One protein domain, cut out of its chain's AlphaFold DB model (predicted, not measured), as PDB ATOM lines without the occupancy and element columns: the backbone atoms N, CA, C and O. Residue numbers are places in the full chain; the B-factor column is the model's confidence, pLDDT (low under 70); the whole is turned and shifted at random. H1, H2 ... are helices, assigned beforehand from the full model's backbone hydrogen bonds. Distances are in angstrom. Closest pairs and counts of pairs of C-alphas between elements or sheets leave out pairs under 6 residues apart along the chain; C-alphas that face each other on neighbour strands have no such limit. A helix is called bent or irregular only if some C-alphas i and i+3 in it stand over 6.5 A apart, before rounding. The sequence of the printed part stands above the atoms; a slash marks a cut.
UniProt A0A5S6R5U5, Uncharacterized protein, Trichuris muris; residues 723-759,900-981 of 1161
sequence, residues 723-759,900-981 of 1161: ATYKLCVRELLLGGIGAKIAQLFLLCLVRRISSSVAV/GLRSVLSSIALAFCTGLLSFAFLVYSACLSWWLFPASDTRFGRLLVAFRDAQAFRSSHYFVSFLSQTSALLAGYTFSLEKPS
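Overview. This is residues 723 to 759 and 900 to 981 of the 1161 residues of an uncharacterized protein of Trichuris muris (UniProt A0A5S6R5U5). Two long helices, H3 and H4, fold back on each other as a hairpin, and a chain of two helices, H1 then H2, runs along one side of it, H1 on H3 and H2 on the last part of H4. The last residues, 976 to 981, stick out as a free tail. The printed part has 119 residues, with four named helices in the order H1, H2, H3, H4 and no named strand, an all helix domain. It is loose, with a radius of gyration of the C-alphas of 18.2 A, and flat, spanning 67 by 37 by 16 A.

Arrangement. H1, residues 723 to 734, is close to but not clearly touching H2, residues 736 to 756; their closest C-alphas, those of Leu 732 and Gly 738, are 6.1 A apart. H1 touches H3, residues 901 to 932, with residues 923 to 927 of H3 alone; the closest C-alphas, Cys 728 and Cys 927, are 6.2 A apart, opposite ways at a shallow tilt of 34 degrees, only just short of steep. H3 and H4, residues 939 to 971, form a helical hairpin at a shallow tilt of 21 degrees, with the C-alphas of Ser 925 and Ala 952 closest at 4.5 A. Residues 744 to 752 of H2 touch residues 966 to 971 of H4, the same way at 31 degrees, a shallow tilt; the C-alphas of Cys 748 and Ala 971 are closest, at 4.6 A. H2 and H3 are near each other, while H1 and H4 are apart. Each O i to N i+4 pair is within hydrogen-bond range in H2 and H4, against 6 of 8 in H1 and 25 of 28 in H3.

Along the chain. H1 begins at C-alpha 723 (313.856, 322.711, 379.931) and H4 ends at C-alpha 971 (285.656, 304.892, 394.559). From first to last C-alpha, H2 measures 30.6 A, H3 43.0 A and H4 48.3 A. H3 has a kink of 48 degrees near residue 926 and is only just irregular: C-alphas 926 and 929 are 6.8 A apart.

Size, cuts and confidence. The two C-alphas farthest apart, Val 759 and Thr 938, are 67.8 A apart. Residues 760 to 899 are not printed, and C-alphas 759 and 900 across the cut are 16.6 A apart. Of the links printed whole, H1 to H2 is tight and H3 to H4 short. The model's pLDDT is under 70 at residues 935 to 937, 939 and 976 to 981.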
ATOM      1  N   ALA A 723     312.988 323.626 379.188       71.06
ATOM      2  CA  ALA A 723     313.856 322.711 379.931       71.06
ATOM      3  C   ALA A 723     313.155 322.173 381.191       71.06
ATOM      4  O   ALA A 723     313.118 320.966 381.412       71.06
ATOM      5  N   THR A 724     312.490 323.051 381.949       76.56
ATOM      6  CA  THR A 724     311.701 322.671 383.137       76.56
ATOM      7  C   THR A 724     310.570 321.703 382.775       76.56
ATOM      8  O   THR A 724     310.305 320.737 383.491       76.56
ATOM      9  N   TYR A 725     309.911 321.924 381.633       81.31
ATOM     10  CA  TYR A 725     308.878 321.024 381.133       81.31
ATOM     11  C   TYR A 725     309.435 319.638 380.778       81.31
ATOM     12  O   TYR A 725     308.877 318.630 381.214       81.31
ATOM     13  N   LYS A 726     310.528 319.578 380.007       78.56
ATOM     14  CA  LYS A 726     311.106 318.309 379.542       78.56
ATOM     15  C   LYS A 726     311.732 317.488 380.672       78.56
ATOM     16  O   LYS A 726     311.536 316.282 380.672       78.56
ATOM     17  N   LEU A 727     312.439 318.129 381.603       73.94
ATOM     18  CA  LEU A 727     313.196 317.449 382.662       73.94
ATOM     19  C   LEU A 727     312.343 317.122 383.896       73.94
ATOM     20  O   LEU A 727     312.504 316.062 384.481       73.94
ATOM     21  N   CYS A 728     311.426 318.012 384.293       81.25
ATOM     22  CA  CYS A 728     310.657 317.855 385.534       81.25
ATOM     23  C   CYS A 728     309.204 317.447 385.257       81.25
ATOM     24  O   CYS A 728     308.733 316.414 385.725       81.25
ATOM     25  N   VAL A 729     308.473 318.231 384.457       83.31
ATOM     26  CA  VAL A 729     307.020 318.027 384.282       83.31
ATOM     27  C   VAL A 729     306.703 316.738 383.524       83.31
ATOM     28  O   VAL A 729     305.770 316.023 383.893       83.31
ATOM     29  N   ARG A 730     307.463 316.429 382.468       83.75
ATOM     30  CA  ARG A 730     307.268 315.221 381.659       83.75
ATOM     31  C   ARG A 730     307.490 313.953 382.484       83.75
ATOM     32  O   ARG A 730     306.609 313.099 382.481       83.75
ATOM     33  N   GLU A 731     308.603 313.859 383.206       81.38
ATOM     34  CA  GLU A 731     308.919 312.696 384.048       81.38
ATOM     35  C   GLU A 731     307.927 312.533 385.204       81.38
ATOM     36  O   GLU A 731     307.484 311.430 385.510       81.38
ATOM     37  N   LEU A 732     307.457 313.635 385.787       83.25
ATOM     38  CA  LEU A 732     306.461 313.588 386.857       83.25
ATOM     39  C   LEU A 732     305.090 313.068 386.384       83.25
ATOM     40  O   LEU A 732     304.377 312.411 387.145       83.25
ATOM     41  N   LEU A 733     304.708 313.362 385.134       78.88
ATOM     42  CA  LEU A 733     303.426 312.947 384.553       78.88
ATOM     43  C   LEU A 733     303.475 311.563 383.894       78.88
ATOM     44  O   LEU A 733     302.513 310.805 384.018       78.88
ATOM     45  N   LEU A 734     304.554 311.251 383.173       79.06
ATOM     46  CA  LEU A 734     304.689 310.035 382.360       79.06
ATOM     47  C   LEU A 734     305.617 308.979 382.975       79.06
ATOM     48  O   LEU A 734     305.604 307.840 382.516       79.06
ATOM     49  N   GLY A 735     306.389 309.331 384.002       82.69
ATOM     50  CA  GLY A 735     307.264 308.407 384.714       82.69
ATOM     51  C   GLY A 735     306.516 307.462 385.659       82.69
ATOM     52  O   GLY A 735     305.280 307.400 385.707       82.69
ATOM     53  N   GLY A 736     307.281 306.712 386.457       81.75
ATOM     54  CA  GLY A 736     306.761 305.618 387.289       81.75
ATOM     55  C   GLY A 736     305.687 306.036 388.304       81.75
ATOM     56  O   GLY A 736     304.702 305.323 388.491       81.75
ATOM     57  N   ILE A 737     305.820 307.214 388.923       82.44
ATOM     58  CA  ILE A 737     304.857 307.712 389.923       82.44
ATOM     59  C   ILE A 737     303.517 308.070 389.263       82.44
ATOM     60  O   ILE A 737     302.458 307.680 389.762       82.44
ATOM     61  N   GLY A 738     303.555 308.760 388.117       84.81
ATOM     62  CA  GLY A 738     302.362 309.085 387.331       84.81
ATOM     63  C   GLY A 738     301.604 307.827 386.902       84.81
ATOM     64  O   GLY A 738     300.382 307.748 387.068       84.81
ATOM     65  N   ALA A 739     302.332 306.791 386.468       87.62
ATOM     66  CA  ALA A 739     301.758 305.490 386.134       87.62
ATOM     67  C   ALA A 739     301.090 304.808 387.346       87.62
ATOM     68  O   ALA A 739     299.952 304.343 387.229       87.62
ATOM     69  N   LYS A 740     301.733 304.801 388.525       88.62
ATOM     70  CA  LYS A 740     301.141 304.261 389.767       88.62
ATOM     71  C   LYS A 740     299.855 305.005 390.165       88.62
ATOM     72  O   LYS A 740     298.864 304.371 390.532       88.62
ATOM     73  N   ILE A 741     299.822 306.336 390.039       89.69
ATOM     74  CA  ILE A 741     298.620 307.147 390.313       89.69
ATOM     75  C   ILE A 741     297.493 306.827 389.319       89.69
ATOM     76  O   ILE A 741     296.336 306.663 389.717       89.69
ATOM     77  N   ALA A 742     297.812 306.688 388.030       89.44
ATOM     78  CA  ALA A 742     296.832 306.314 387.013       89.44
ATOM     79  C   ALA A 742     296.236 304.920 387.281       89.44
ATOM     80  O   ALA A 742     295.017 304.738 387.195       89.44
ATOM     81  N   GLN A 743     297.070 303.952 387.679       90.38
ATOM     82  CA  GLN A 743     296.621 302.621 388.096       90.38
ATOM     83  C   GLN A 743     295.693 302.690 389.319       90.38
ATOM     84  O   GLN A 743     294.635 302.060 389.312       90.38
ATOM     85  N   LEU A 744     296.015 303.502 390.332       91.12
ATOM     86  CA  LEU A 744     295.150 303.714 391.500       91.12
ATOM     87  C   LEU A 744     293.755 304.224 391.095       91.12
ATOM     88  O   LEU A 744     292.738 303.701 391.563       91.12
ATOM     89  N   PHE A 745     293.689 305.222 390.211       92.12
ATOM     90  CA  PHE A 745     292.420 305.769 389.720       92.12
ATOM     91  C   PHE A 745     291.604 304.745 388.932       92.12
ATOM     92  O   PHE A 745     290.388 304.647 389.133       92.12
ATOM     93  N   LEU A 746     292.264 303.940 388.094       92.44
ATOM     94  CA  LEU A 746     291.620 302.858 387.355       92.44
ATOM     95  C   LEU A 746     291.009 301.822 388.309       92.44
ATOM     96  O   LEU A 746     289.842 301.462 388.160       92.44
ATOM     97  N   LEU A 747     291.751 301.390 389.332       92.06
ATOM     98  CA  LEU A 747     291.279 300.405 390.312       92.06
ATOM     99  C   LEU A 747     290.114 300.944 391.160       92.06
ATOM    100  O   LEU A 747     289.162 300.210 391.438       92.06
ATOM    101  N   CYS A 748     290.127 302.235 391.510       91.56
ATOM    102  CA  CYS A 748     288.997 302.892 392.177       91.56
ATOM    103  C   CYS A 748     287.730 302.869 391.304       91.56
ATOM    104  O   CYS A 748     286.637 302.573 391.795       91.56
ATOM    105  N   LEU A 749     287.878 303.131 390.004       90.00
ATOM    106  CA  LEU A 749     286.775 303.106 389.046       90.00
ATOM    107  C   LEU A 749     286.247 301.679 388.825       90.00
ATOM    108  O   LEU A 749     285.033 301.473 388.827       90.00
ATOM    109  N   VAL A 750     287.132 300.679 388.740       90.81
ATOM    110  CA  VAL A 750     286.768 299.250 388.672       90.81
ATOM    111  C   VAL A 750     285.964 298.823 389.901       90.81
ATOM    112  O   VAL A 750     284.911 298.193 389.765       90.81
ATOM    113  N   ARG A 751     286.393 299.216 391.107       89.62
ATOM    114  CA  ARG A 751     285.630 298.982 392.343       89.62
ATOM    115  C   ARG A 751     284.242 299.619 392.267       89.62
ATOM    116  O   ARG A 751     283.258 298.955 392.592       89.62
ATOM    117  N   ARG A 752     284.136 300.876 391.822       88.81
ATOM    118  CA  ARG A 752     282.844 301.568 391.704       88.81
ATOM    119  C   ARG A 752     281.915 300.877 390.705       88.81
ATOM    120  O   ARG A 752     280.746 300.662 391.026       88.81
ATOM    121  N   ILE A 753     282.423 300.467 389.542       86.25
ATOM    122  CA  ILE A 753     281.646 299.701 388.554       86.25
ATOM    123  C   ILE A 753     281.140 298.400 389.181       86.25
ATOM    124  O   ILE A 753     279.934 298.157 389.169       86.25
ATOM    125  N   SER A 754     282.021 297.623 389.815       83.56
ATOM    126  CA  SER A 754     281.661 296.377 390.510       83.56
ATOM    127  C   SER A 754     280.589 296.597 391.589       83.56
ATOM    128  O   SER A 754     279.618 295.841 391.685       83.56
ATOM    129  N   SER A 755     280.680 297.696 392.346       82.06
ATOM    130  CA  SER A 755     279.686 298.046 393.368       82.06
ATOM    131  C   SER A 755     278.302 298.382 392.791       82.06
ATOM    132  O   SER A 755     277.288 298.064 393.418       82.06
ATOM    133  N   SER A 756     278.250 298.940 391.575       79.19
ATOM    134  CA  SER A 756     277.013 299.366 390.903       79.19
ATOM    135  C   SER A 756     276.194 298.215 390.301       79.19
ATOM    136  O   SER A 756     274.975 298.341 390.146       79.19
ATOM    137  N   VAL A 757     276.824 297.067 390.026       82.50
ATOM    138  CA  VAL A 757     276.157 295.881 389.469       82.50
ATOM    139  C   VAL A 757     275.200 295.289 390.507       82.50
ATOM    140  O   VAL A 757     275.621 294.793 391.554       82.50
ATOM    141  N   ALA A 758     273.893 295.331 390.229       75.88
ATOM    142  CA  ALA A 758     272.847 294.866 391.152       75.88
ATOM    143  C   ALA A 758     272.897 293.353 391.430       75.88
ATOM    144  O   ALA A 758     272.456 292.909 392.483       75.88
ATOM    145  N   VAL A 759     273.436 292.571 390.488       81.94
ATOM    146  CA  VAL A 759     273.417 291.097 390.507       81.94
ATOM    147  C   VAL A 759     274.368 290.508 391.561       81.94
ATOM    148  O   VAL A 759     274.154 289.396 392.033       81.94
ATOM    149  N   GLY A 900     272.026 307.376 390.945       74.38
ATOM    150  CA  GLY A 900     271.581 307.595 389.566       74.38
ATOM    151  C   GLY A 900     272.726 308.047 388.646       74.38
ATOM    152  O   GLY A 900     273.646 308.741 389.085       74.38
ATOM    153  N   LEU A 901     272.640 307.716 387.351       80.06
ATOM    154  CA  LEU A 901     273.682 307.985 386.342       80.06
ATOM    155  C   LEU A 901     274.183 309.442 386.354       80.06
ATOM    156  O   LEU A 901     275.380 309.694 386.247       80.06
ATOM    157  N   ARG A 902     273.281 310.410 386.558       83.62
ATOM    158  CA  ARG A 902     273.622 311.841 386.633       83.62
ATOM    159  C   ARG A 902     274.529 312.178 387.822       83.62
ATOM    160  O   ARG A 902     275.450 312.975 387.678       83.62
ATOM    161  N   SER A 903     274.287 311.567 388.981       80.81
ATOM    162  CA  SER A 903     275.123 311.745 390.177       80.81
ATOM    163  C   SER A 903     276.494 311.091 389.990       80.81
ATOM    164  O   SER A 903     277.512 311.669 390.373       80.81
ATOM    165  N   VAL A 904     276.538 309.935 389.320       83.12
ATOM    166  CA  VAL A 904     277.790 309.248 388.977       83.12
ATOM    167  C   VAL A 904     278.639 310.089 388.026       83.12
ATOM    168  O   VAL A 904     279.788 310.379 388.351       83.12
ATOM    169  N   LEU A 905     278.064 310.560 386.917       86.19
ATOM    170  CA  LEU A 905     278.754 311.430 385.959       86.19
ATOM    171  C   LEU A 905     279.228 312.732 386.611       86.19
ATOM    172  O   LEU A 905     280.368 313.134 386.406       86.19
ATOM    173  N   SER A 906     278.402 313.353 387.459       86.38
ATOM    174  CA  SER A 906     278.802 314.548 388.209       86.38
ATOM    175  C   SER A 906     279.960 314.277 389.174       86.38
ATOM    176  O   SER A 906     280.813 315.142 389.343       86.38
ATOM    177  N   SER A 907     280.001 313.099 389.804       85.25
ATOM    178  CA  SER A 907     281.094 312.716 390.707       85.25
ATOM    179  C   SER A 907     282.394 312.467 389.946       85.25
ATOM    180  O   SER A 907     283.456 312.843 390.424       85.25
ATOM    181  N   ILE A 908     282.313 311.847 388.763       88.50
ATOM    182  CA  ILE A 908     283.471 311.595 387.893       88.50
ATOM    183  C   ILE A 908     283.997 312.911 387.311       88.50
ATOM    184  O   ILE A 908     285.201 313.138 387.327       88.50
ATOM    185  N   ALA A 909     283.114 313.807 386.860       91.00
ATOM    186  CA  ALA A 909     283.506 315.136 386.395       91.00
ATOM    187  C   ALA A 909     284.192 315.940 387.513       91.00
ATOM    188  O   ALA A 909     285.242 316.536 387.289       91.00
ATOM    189  N   LEU A 910     283.647 315.892 388.736       90.75
ATOM    190  CA  LEU A 910     284.281 316.509 389.899       90.75
ATOM    191  C   LEU A 910     285.649 315.879 390.202       90.75
ATOM    192  O   LEU A 910     286.596 316.619 390.441       90.75
ATOM    193  N   ALA A 911     285.761 314.547 390.143       91.69
ATOM    194  CA  ALA A 911     287.022 313.830 390.339       91.69
ATOM    195  C   ALA A 911     288.076 314.221 389.293       91.69
ATOM    196  O   ALA A 911     289.242 314.397 389.627       91.69
ATOM    197  N   PHE A 912     287.670 314.415 388.038       92.00
ATOM    198  CA  PHE A 912     288.561 314.899 386.987       92.00
ATOM    199  C   PHE A 912     289.057 316.322 387.282       92.00
ATOM    200  O   PHE A 912     290.259 316.577 387.223       92.00
ATOM    201  N   CYS A 913     288.165 317.234 387.682       92.38
ATOM    202  CA  CYS A 913     288.549 318.593 388.074       92.38
ATOM    203  C   CYS A 913     289.503 318.611 389.280       92.38
ATOM    204  O   CYS A 913     290.494 319.341 389.261       92.38
ATOM    205  N   THR A 914     289.236 317.815 390.322       91.62
ATOM    206  CA  THR A 914     290.119 317.736 391.497       91.62
ATOM    207  C   THR A 914     291.441 317.050 391.171       91.62
ATOM    208  O   THR A 914     292.471 317.464 391.691       91.62
ATOM    209  N   GLY A 915     291.440 316.059 390.275       91.44
ATOM    210  CA  GLY A 915     292.649 315.398 389.790       91.44
ATOM    211  C   GLY A 915     293.562 316.359 389.032       91.44
ATOM    212  O   GLY A 915     294.751 316.430 389.330       91.44
ATOM    213  N   LEU A 916     293.009 317.174 388.126       91.69
ATOM    214  CA  LEU A 916     293.770 318.224 387.436       91.69
ATOM    215  C   LEU A 916     294.373 319.236 388.417       91.69
ATOM    216  O   LEU A 916     295.540 319.600 388.290       91.69
ATOM    217  N   LEU A 917     293.596 319.661 389.416       92.25
ATOM    218  CA  LEU A 917     294.080 320.576 390.448       92.25
ATOM    219  C   LEU A 917     295.200 319.947 391.293       92.25
ATOM    220  O   LEU A 917     296.175 320.621 391.614       92.25
ATOM    221  N   SER A 918     295.091 318.651 391.602       92.00
ATOM    222  CA  SER A 918     296.130 317.872 392.282       92.00
ATOM    223  C   SER A 918     297.453 317.935 391.517       92.00
ATOM    224  O   SER A 918     298.467 318.352 392.072       92.00
ATOM    225  N   PHE A 919     297.442 317.585 390.227       90.12
ATOM    226  CA  PHE A 919     298.646 317.629 389.391       90.12
ATOM    227  C   PHE A 919     299.212 319.046 389.244       90.12
ATOM    228  O   PHE A 919     300.428 319.213 389.259       90.12
ATOM    229  N   ALA A 920     298.360 320.073 389.179       91.44
ATOM    230  CA  ALA A 920     298.816 321.461 389.149       91.44
ATOM    231  C   ALA A 920     299.606 321.844 390.417       91.44
ATOM    232  O   ALA A 920     300.656 322.477 390.311       91.44
ATOM    233  N   PHE A 921     299.151 321.426 391.605       92.56
ATOM    234  CA  PHE A 921     299.890 321.652 392.853       92.56
ATOM    235  C   PHE A 921     301.191 320.851 392.931       92.56
ATOM    236  O   PHE A 921     302.180 321.375 393.441       92.56
ATOM    237  N   LEU A 922     301.215 319.629 392.393       88.75
ATOM    238  CA  LEU A 922     302.432 318.819 392.317       88.75
ATOM    239  C   LEU A 922     303.498 319.517 391.463       88.75
ATOM    240  O   LEU A 922     304.596 319.778 391.951       88.75
ATOM    241  N   VAL A 923     303.136 319.915 390.238       88.00
ATOM    242  CA  VAL A 923     304.009 320.671 389.322       88.00
ATOM    243  C   VAL A 923     304.457 321.989 389.951       88.00
ATOM    244  O   VAL A 923     305.617 322.379 389.818       88.00
ATOM    245  N   TYR A 924     303.562 322.669 390.672       88.88
ATOM    246  CA  TYR A 924     303.919 323.887 391.385       88.88
ATOM    247  C   TYR A 924     304.975 323.639 392.467       88.88
ATOM    248  O   TYR A 924     305.988 324.333 392.495       88.88
ATOM    249  N   SER A 925     304.752 322.648 393.333       88.69
ATOM    250  CA  SER A 925     305.647 322.343 394.452       88.69
ATOM    251  C   SER A 925     307.025 321.856 394.004       88.69
ATOM    252  O   SER A 925     308.020 322.315 394.559       88.69
ATOM    253  N   ALA A 926     307.071 320.985 392.989       84.19
ATOM    254  CA  ALA A 926     308.289 320.314 392.546       84.19
ATOM    255  C   ALA A 926     309.088 321.135 391.524       84.19
ATOM    256  O   ALA A 926     310.309 321.174 391.601       84.19
ATOM    257  N   CYS A 927     308.414 321.807 390.581       82.81
ATOM    258  CA  CYS A 927     309.089 322.430 389.440       82.81
ATOM    259  C   CYS A 927     308.981 323.970 389.437       82.81
ATOM    260  O   CYS A 927     309.970 324.662 389.206       82.81
ATOM    261  N   LEU A 928     307.789 324.543 389.665       82.38
ATOM    262  CA  LEU A 928     307.571 325.988 389.449       82.38
ATOM    263  C   LEU A 928     308.006 326.875 390.624       82.38
ATOM    264  O   LEU A 928     308.341 328.038 390.404       82.38
ATOM    265  N   SER A 929     307.975 326.364 391.857       81.75
ATOM    266  CA  SER A 929     308.328 327.106 393.080       81.75
ATOM    267  C   SER A 929     309.757 327.661 393.023       81.75
ATOM    268  O   SER A 929     309.982 328.839 393.311       81.75
ATOM    269  N   TRP A 930     310.698 326.833 392.570       75.62
ATOM    270  CA  TRP A 930     312.111 327.160 392.393       75.62
ATOM    271  C   TRP A 930     312.352 328.169 391.271       75.62
ATOM    272  O   TRP A 930     313.161 329.082 391.424       75.62
ATOM    273  N   TRP A 931     311.602 328.055 390.172       77.00
ATOM    274  CA  TRP A 931     311.671 329.004 389.061       77.00
ATOM    275  C   TRP A 931     311.110 330.387 389.435       77.00
ATOM    276  O   TRP A 931     311.659 331.414 389.036       77.00
ATOM    277  N   LEU A 932     310.024 330.430 390.218       78.38
ATOM    278  CA  LEU A 932     309.343 331.672 390.595       78.38
ATOM    279  C   LEU A 932     310.115 332.483 391.650       78.38
ATOM    280  O   LEU A 932     310.077 333.713 391.625       78.38
ATOM    281  N   PHE A 933     310.811 331.803 392.566       78.69
ATOM    282  CA  PHE A 933     311.548 332.416 393.673       78.69
ATOM    283  C   PHE A 933     313.010 331.931 393.699       78.69
ATOM    284  O   PHE A 933     313.357 331.036 394.481       78.69
ATOM    285  N   PRO A 934     313.887 332.504 392.851       72.56
ATOM    286  CA  PRO A 934     315.295 332.128 392.814       72.56
ATOM    287  C   PRO A 934     316.017 332.523 394.110       72.56
ATOM    288  O   PRO A 934     315.667 333.515 394.762       72.56
ATOM    289  N   ALA A 935     317.043 331.747 394.468       67.25
ATOM    290  CA  ALA A 935     317.874 332.019 395.634       67.25
ATOM    291  C   ALA A 935     318.501 333.416 395.514       67.25
ATOM    292  O   ALA A 935     319.069 333.778 394.484       67.25
ATOM    293  N   SER A 936     318.360 334.230 396.559       69.00
ATOM    294  CA  SER A 936     318.990 335.546 396.621       69.00
ATOM    295  C   SER A 936     319.587 335.777 397.998       69.00
ATOM    296  O   SER A 936     318.962 335.503 399.021       69.00
ATOM    297  N   ASP A 937     320.798 336.325 398.014       66.94
ATOM    298  CA  ASP A 937     321.634 336.398 399.217       66.94
ATOM    299  C   ASP A 937     321.285 337.591 400.138       66.94
ATOM    300  O   ASP A 937     321.832 337.813 401.221       66.94
ATOM    301  N   THR A 938     320.305 338.399 399.727       77.62
ATOM    302  CA  THR A 938     319.810 339.516 400.539       77.62
ATOM    303  C   THR A 938     319.036 339.012 401.765       77.62
ATOM    304  O   THR A 938     318.479 337.916 401.778       77.62
ATOM    305  N   ARG A 939     318.926 339.825 402.832       69.94
ATOM    306  CA  ARG A 939     318.094 339.464 404.008       69.94
ATOM    307  C   ARG A 939     316.633 339.209 403.628       69.94
ATOM    308  O   ARG A 939     316.010 338.308 404.176       69.94
ATOM    309  N   PHE A 940     316.109 340.009 402.699       73.00
ATOM    310  CA  PHE A 940     314.776 339.814 402.134       73.00
ATOM    311  C   PHE A 940     314.720 338.542 401.278       73.00
ATOM    312  O   PHE A 940     313.761 337.790 401.371       73.00
ATOM    313  N   GLY A 941     315.791 338.251 400.541       73.56
ATOM    314  CA  GLY A 941     315.985 337.014 399.795       73.56
ATOM    315  C   GLY A 941     315.907 335.758 400.650       73.56
ATOM    316  O   GLY A 941     315.129 334.865 400.340       73.56
ATOM    317  N   ARG A 942     316.595 335.723 401.795       73.31
ATOM    318  CA  ARG A 942     316.495 334.603 402.749       73.31
ATOM    319  C   ARG A 942     315.083 334.409 403.303       73.31
ATOM    320  O   ARG A 942     314.648 333.276 403.481       73.31
ATOM    321  N   LEU A 943     314.347 335.497 403.547       73.06
ATOM    322  CA  LEU A 943     312.943 335.410 403.958       73.06
ATOM    323  C   LEU A 943     312.051 334.876 402.826       73.06
ATOM    324  O   LEU A 943     311.142 334.093 403.088       73.06
ATOM    325  N   LEU A 944     312.311 335.282 401.581       78.62
ATOM    326  CA  LEU A 944     311.606 334.769 400.407       78.62
ATOM    327  C   LEU A 944     311.905 333.291 400.149       78.62
ATOM    328  O   LEU A 944     310.989 332.562 399.791       78.62
ATOM    329  N   VAL A 945     313.141 332.845 400.376       77.88
ATOM    330  CA  VAL A 945     313.529 331.429 400.319       77.88
ATOM    331  C   VAL A 945     312.771 330.636 401.383       77.88
ATOM    332  O   VAL A 945     312.045 329.711 401.042       77.88
ATOM    333  N   ALA A 946     312.785 331.086 402.641       76.19
ATOM    334  CA  ALA A 946     312.015 330.436 403.704       76.19
ATOM    335  C   ALA A 946     310.502 330.401 403.408       76.19
ATOM    336  O   ALA A 946     309.819 329.426 403.718       76.19
ATOM    337  N   PHE A 947     309.961 331.459 402.791       82.19
ATOM    338  CA  PHE A 947     308.569 331.487 402.347       82.19
ATOM    339  C   PHE A 947     308.307 330.500 401.203       82.19
ATOM    340  O   PHE A 947     307.305 329.787 401.253       82.19
ATOM    341  N   ARG A 948     309.192 330.442 400.200       84.19
ATOM    342  CA  ARG A 948     309.128 329.497 399.078       84.19
ATOM    343  C   ARG A 948     309.106 328.065 399.591       84.19
ATOM    344  O   ARG A 948     308.214 327.320 399.202       84.19
ATOM    345  N   ASP A 949     310.023 327.704 400.481       80.56
ATOM    346  CA  ASP A 949     310.153 326.335 400.992       80.56
ATOM    347  C   ASP A 949     308.911 325.953 401.813       80.56
ATOM    348  O   ASP A 949     308.258 324.936 401.557       80.56
ATOM    349  N   ALA A 950     308.459 326.856 402.694       83.31
ATOM    350  CA  ALA A 950     307.209 326.682 403.427       83.31
ATOM    351  C   ALA A 950     305.979 326.597 402.499       83.31
ATOM    352  O   ALA A 950     305.007 325.906 402.805       83.31
ATOM    353  N   GLN A 951     305.964 327.307 401.372       86.25
ATOM    354  CA  GLN A 951     304.875 327.252 400.396       86.25
ATOM    355  C   GLN A 951     304.916 325.969 399.554       86.25
ATOM    356  O   GLN A 951     303.859 325.385 399.292       86.25
ATOM    357  N   ALA A 952     306.102 325.508 399.154       86.12
ATOM    358  CA  ALA A 952     306.301 324.257 398.431       86.12
ATOM    359  C   ALA A 952     305.838 323.064 399.281       86.12
ATOM    360  O   ALA A 952     305.032 322.258 398.807       86.12
ATOM    361  N   PHE A 953     306.209 323.034 400.567       86.31
ATOM    362  CA  PHE A 953     305.724 322.043 401.529       86.31
ATOM    363  C   PHE A 953     304.189 322.018 401.606       86.31
ATOM    364  O   PHE A 953     303.566 320.969 401.430       86.31
ATOM    365  N   ARG A 954     303.538 323.175 401.787       89.62
ATOM    366  CA  ARG A 954     302.064 323.248 401.855       89.62
ATOM    367  C   ARG A 954     301.392 322.840 400.542       89.62
ATOM    368  O   ARG A 954     300.371 322.155 400.560       89.62
ATOM    369  N   SER A 955     301.996 323.188 399.411       90.12
ATOM    370  CA  SER A 955     301.504 322.808 398.082       90.12
ATOM    371  C   SER A 955     301.594 321.300 397.839       90.12
ATOM    372  O   SER A 955     300.655 320.720 397.294       90.12
ATOM    373  N   SER A 956     302.649 320.642 398.330       89.94
ATOM    374  CA  SER A 956     302.756 319.176 398.304       89.94
ATOM    375  C   SER A 956     301.634 318.510 399.119       89.94
ATOM    376  O   SER A 956     301.010 317.548 398.668       89.94
ATOM    377  N   HIS A 957     301.270 319.086 400.271       89.38
ATOM    378  CA  HIS A 957     300.137 318.617 401.069       89.38
ATOM    379  C   HIS A 957     298.793 318.808 400.341       89.38
ATOM    380  O   HIS A 957     297.918 317.936 400.403       89.38
ATOM    381  N   TYR A 958     298.610 319.923 399.622       92.81
ATOM    382  CA  TYR A 958     297.421 320.130 398.787       92.81
ATOM    383  C   TYR A 958     297.330 319.080 397.678       92.81
ATOM    384  O   TYR A 958     296.247 318.531 397.476       92.81
ATOM    385  N   PHE A 959     298.448 318.737 397.029       92.75
ATOM    386  CA  PHE A 959     298.503 317.623 396.080       92.75
ATOM    387  C   PHE A 959     298.008 316.318 396.721       92.75
ATOM    388  O   PHE A 959     297.041 315.737 396.233       92.75
ATOM    389  N   VAL A 960     298.580 315.893 397.854       90.88
ATOM    390  CA  VAL A 960     298.161 314.642 398.518       90.88
ATOM    391  C   VAL A 960     296.671 314.680 398.884       90.88
ATOM    392  O   VAL A 960     295.952 313.702 398.679       90.88
ATOM    393  N   SER A 961     296.169 315.824 399.353       91.94
ATOM    394  CA  SER A 961     294.761 315.996 399.731       91.94
ATOM    395  C   SER A 961     293.797 315.930 398.541       91.94
ATOM    396  O   SER A 961     292.739 315.307 398.640       91.94
ATOM    397  N   PHE A 962     294.135 316.536 397.399       93.12
ATOM    398  CA  PHE A 962     293.298 316.465 396.196       93.12
ATOM    399  C   PHE A 962     293.397 315.109 395.492       93.12
ATOM    400  O   PHE A 962     292.388 314.626 394.968       93.12
ATOM    401  N   LEU A 963     294.561 314.456 395.532       91.88
ATOM    402  CA  LEU A 963     294.748 313.079 395.073       91.88
ATOM    403  C   LEU A 963     293.823 312.132 395.847       91.88
ATOM    404  O   LEU A 963     293.076 311.352 395.258       91.88
ATOM    405  N   SER A 964     293.816 312.292 397.168       91.88
ATOM    406  CA  SER A 964     292.967 311.584 398.122       91.88
ATOM    407  C   SER A 964     291.467 311.848 397.909       91.88
ATOM    408  O   SER A 964     290.638 310.935 397.944       91.88
ATOM    409  N   GLN A 965     291.089 313.095 397.599       91.81
ATOM    410  CA  GLN A 965     289.713 313.430 397.217       91.81
ATOM    411  C   GLN A 965     289.306 312.735 395.919       91.81
ATOM    412  O   GLN A 965     288.199 312.208 395.812       91.81
ATOM    413  N   THR A 966     290.207 312.726 394.941       92.44
ATOM    414  CA  THR A 966     289.982 312.133 393.623       92.44
ATOM    415  C   THR A 966     289.816 310.619 393.731       92.44
ATOM    416  O   THR A 966     288.829 310.091 393.219       92.44
ATOM    417  N   SER A 967     290.692 309.920 394.466       92.25
ATOM    418  CA  SER A 967     290.555 308.475 394.701       92.25
ATOM    419  C   SER A 967     289.235 308.144 395.398       92.25
ATOM    420  O   SER A 967     288.525 307.226 394.983       92.25
ATOM    421  N   ALA A 968     288.841 308.934 396.400       91.06
ATOM    422  CA  ALA A 968     287.593 308.730 397.119       91.06
ATOM    423  C   ALA A 968     286.345 308.973 396.240       91.06
ATOM    424  O   ALA A 968     285.405 308.173 396.256       91.06
ATOM    425  N   LEU A 969     286.332 310.035 395.428       90.06
ATOM    426  CA  LEU A 969     285.239 310.310 394.484       90.06
ATOM    427  C   LEU A 969     285.134 309.222 393.406       90.06
ATOM    428  O   LEU A 969     284.023 308.804 393.061       90.06
ATOM    429  N   LEU A 970     286.269 308.732 392.894       90.81
ATOM    430  CA  LEU A 970     286.313 307.631 391.927       90.81
ATOM    431  C   LEU A 970     285.846 306.309 392.537       90.81
ATOM    432  O   LEU A 970     285.145 305.564 391.859       90.81
ATOM    433  N   ALA A 971     286.138 306.059 393.817       89.38
ATOM    434  CA  ALA A 971     285.656 304.892 394.559       89.38
ATOM    435  C   ALA A 971     284.150 304.942 394.895       89.38
ATOM    436  O   ALA A 971     283.589 303.926 395.309       89.38
ATOM    437  N   GLY A 972     283.486 306.088 394.681       87.44
ATOM    438  CA  GLY A 972     282.036 306.258 394.839       87.44
ATOM    439  C   GLY A 972     281.594 306.994 396.105       87.44
ATOM    440  O   GLY A 972     280.401 307.001 396.411       87.44
ATOM    441  N   TYR A 973     282.511 307.624 396.842       87.50
ATOM    442  CA  TYR A 973     282.156 308.393 398.033       87.50
ATOM    443  C   TYR A 973     281.532 309.743 397.691       87.50
ATOM    444  O   TYR A 973     281.875 310.390 396.703       87.50
ATOM    445  N   THR A 974     280.621 310.183 398.556       80.69
ATOM    446  CA  THR A 974     280.039 311.524 398.518       80.69
ATOM    447  C   THR A 974     280.388 312.248 399.810       80.69
ATOM    448  O   THR A 974     280.264 311.697 400.905       80.69
ATOM    449  N   PHE A 975     280.861 313.486 399.683       78.56
ATOM    450  CA  PHE A 975     281.235 314.305 400.828       78.56
ATOM    451  C   PHE A 975     280.067 315.198 401.231       78.56
ATOM    452  O   PHE A 975     279.481 315.889 400.398       78.56
ATOM    453  N   SER A 976     279.733 315.185 402.521       66.69
ATOM    454  CA  SER A 976     278.753 316.107 403.086       66.69
ATOM    455  C   SER A 976     279.463 317.404 403.473       66.69
ATOM    456  O   SER A 976     280.442 317.378 404.217       66.69
ATOM    457  N   LEU A 977     278.998 318.535 402.943       68.94
ATOM    458  CA  LEU A 977     279.571 319.849 403.233       68.94
ATOM    459  C   LEU A 977     279.129 320.319 404.629       68.94
ATOM    460  O   LEU A 977     277.937 320.320 404.924       68.94
ATOM    461  N   GLU A 978     280.065 320.774 405.477       63.22
ATOM    462  CA  GLU A 978     279.726 321.367 406.791       63.22
ATOM    463  C   GLU A 978     278.883 322.649 406.645       63.22
ATOM    464  O   GLU A 978     278.095 322.978 407.533       63.22
ATOM    465  N   LYS A 979     279.053 323.392 405.541       64.31
ATOM    466  CA  LYS A 979     278.299 324.613 405.234       64.31
ATOM    467  C   LYS A 979     277.770 324.569 403.801       64.31
ATOM    468  O   LYS A 979     278.531 324.217 402.904       64.31
ATOM    469  N   PRO A 980     276.536 325.036 403.547       60.66
ATOM    470  CA  PRO A 980     275.987 325.108 402.192       60.66
ATOM    471  C   PRO A 980     276.737 326.101 401.283       60.66
ATOM    472  O   PRO A 980     276.599 326.035 400.070       60.66
ATOM    473  N   SER A 981     277.526 327.017 401.860       60.34
ATOM    474  CA  SER A 981     278.357 327.988 401.135       60.34
ATOM    475  C   SER A 981     279.702 327.438 400.654       60.34
ATOM    476  O   SER A 981     280.393 328.120 399.902       60.34
TER     477      SER A 981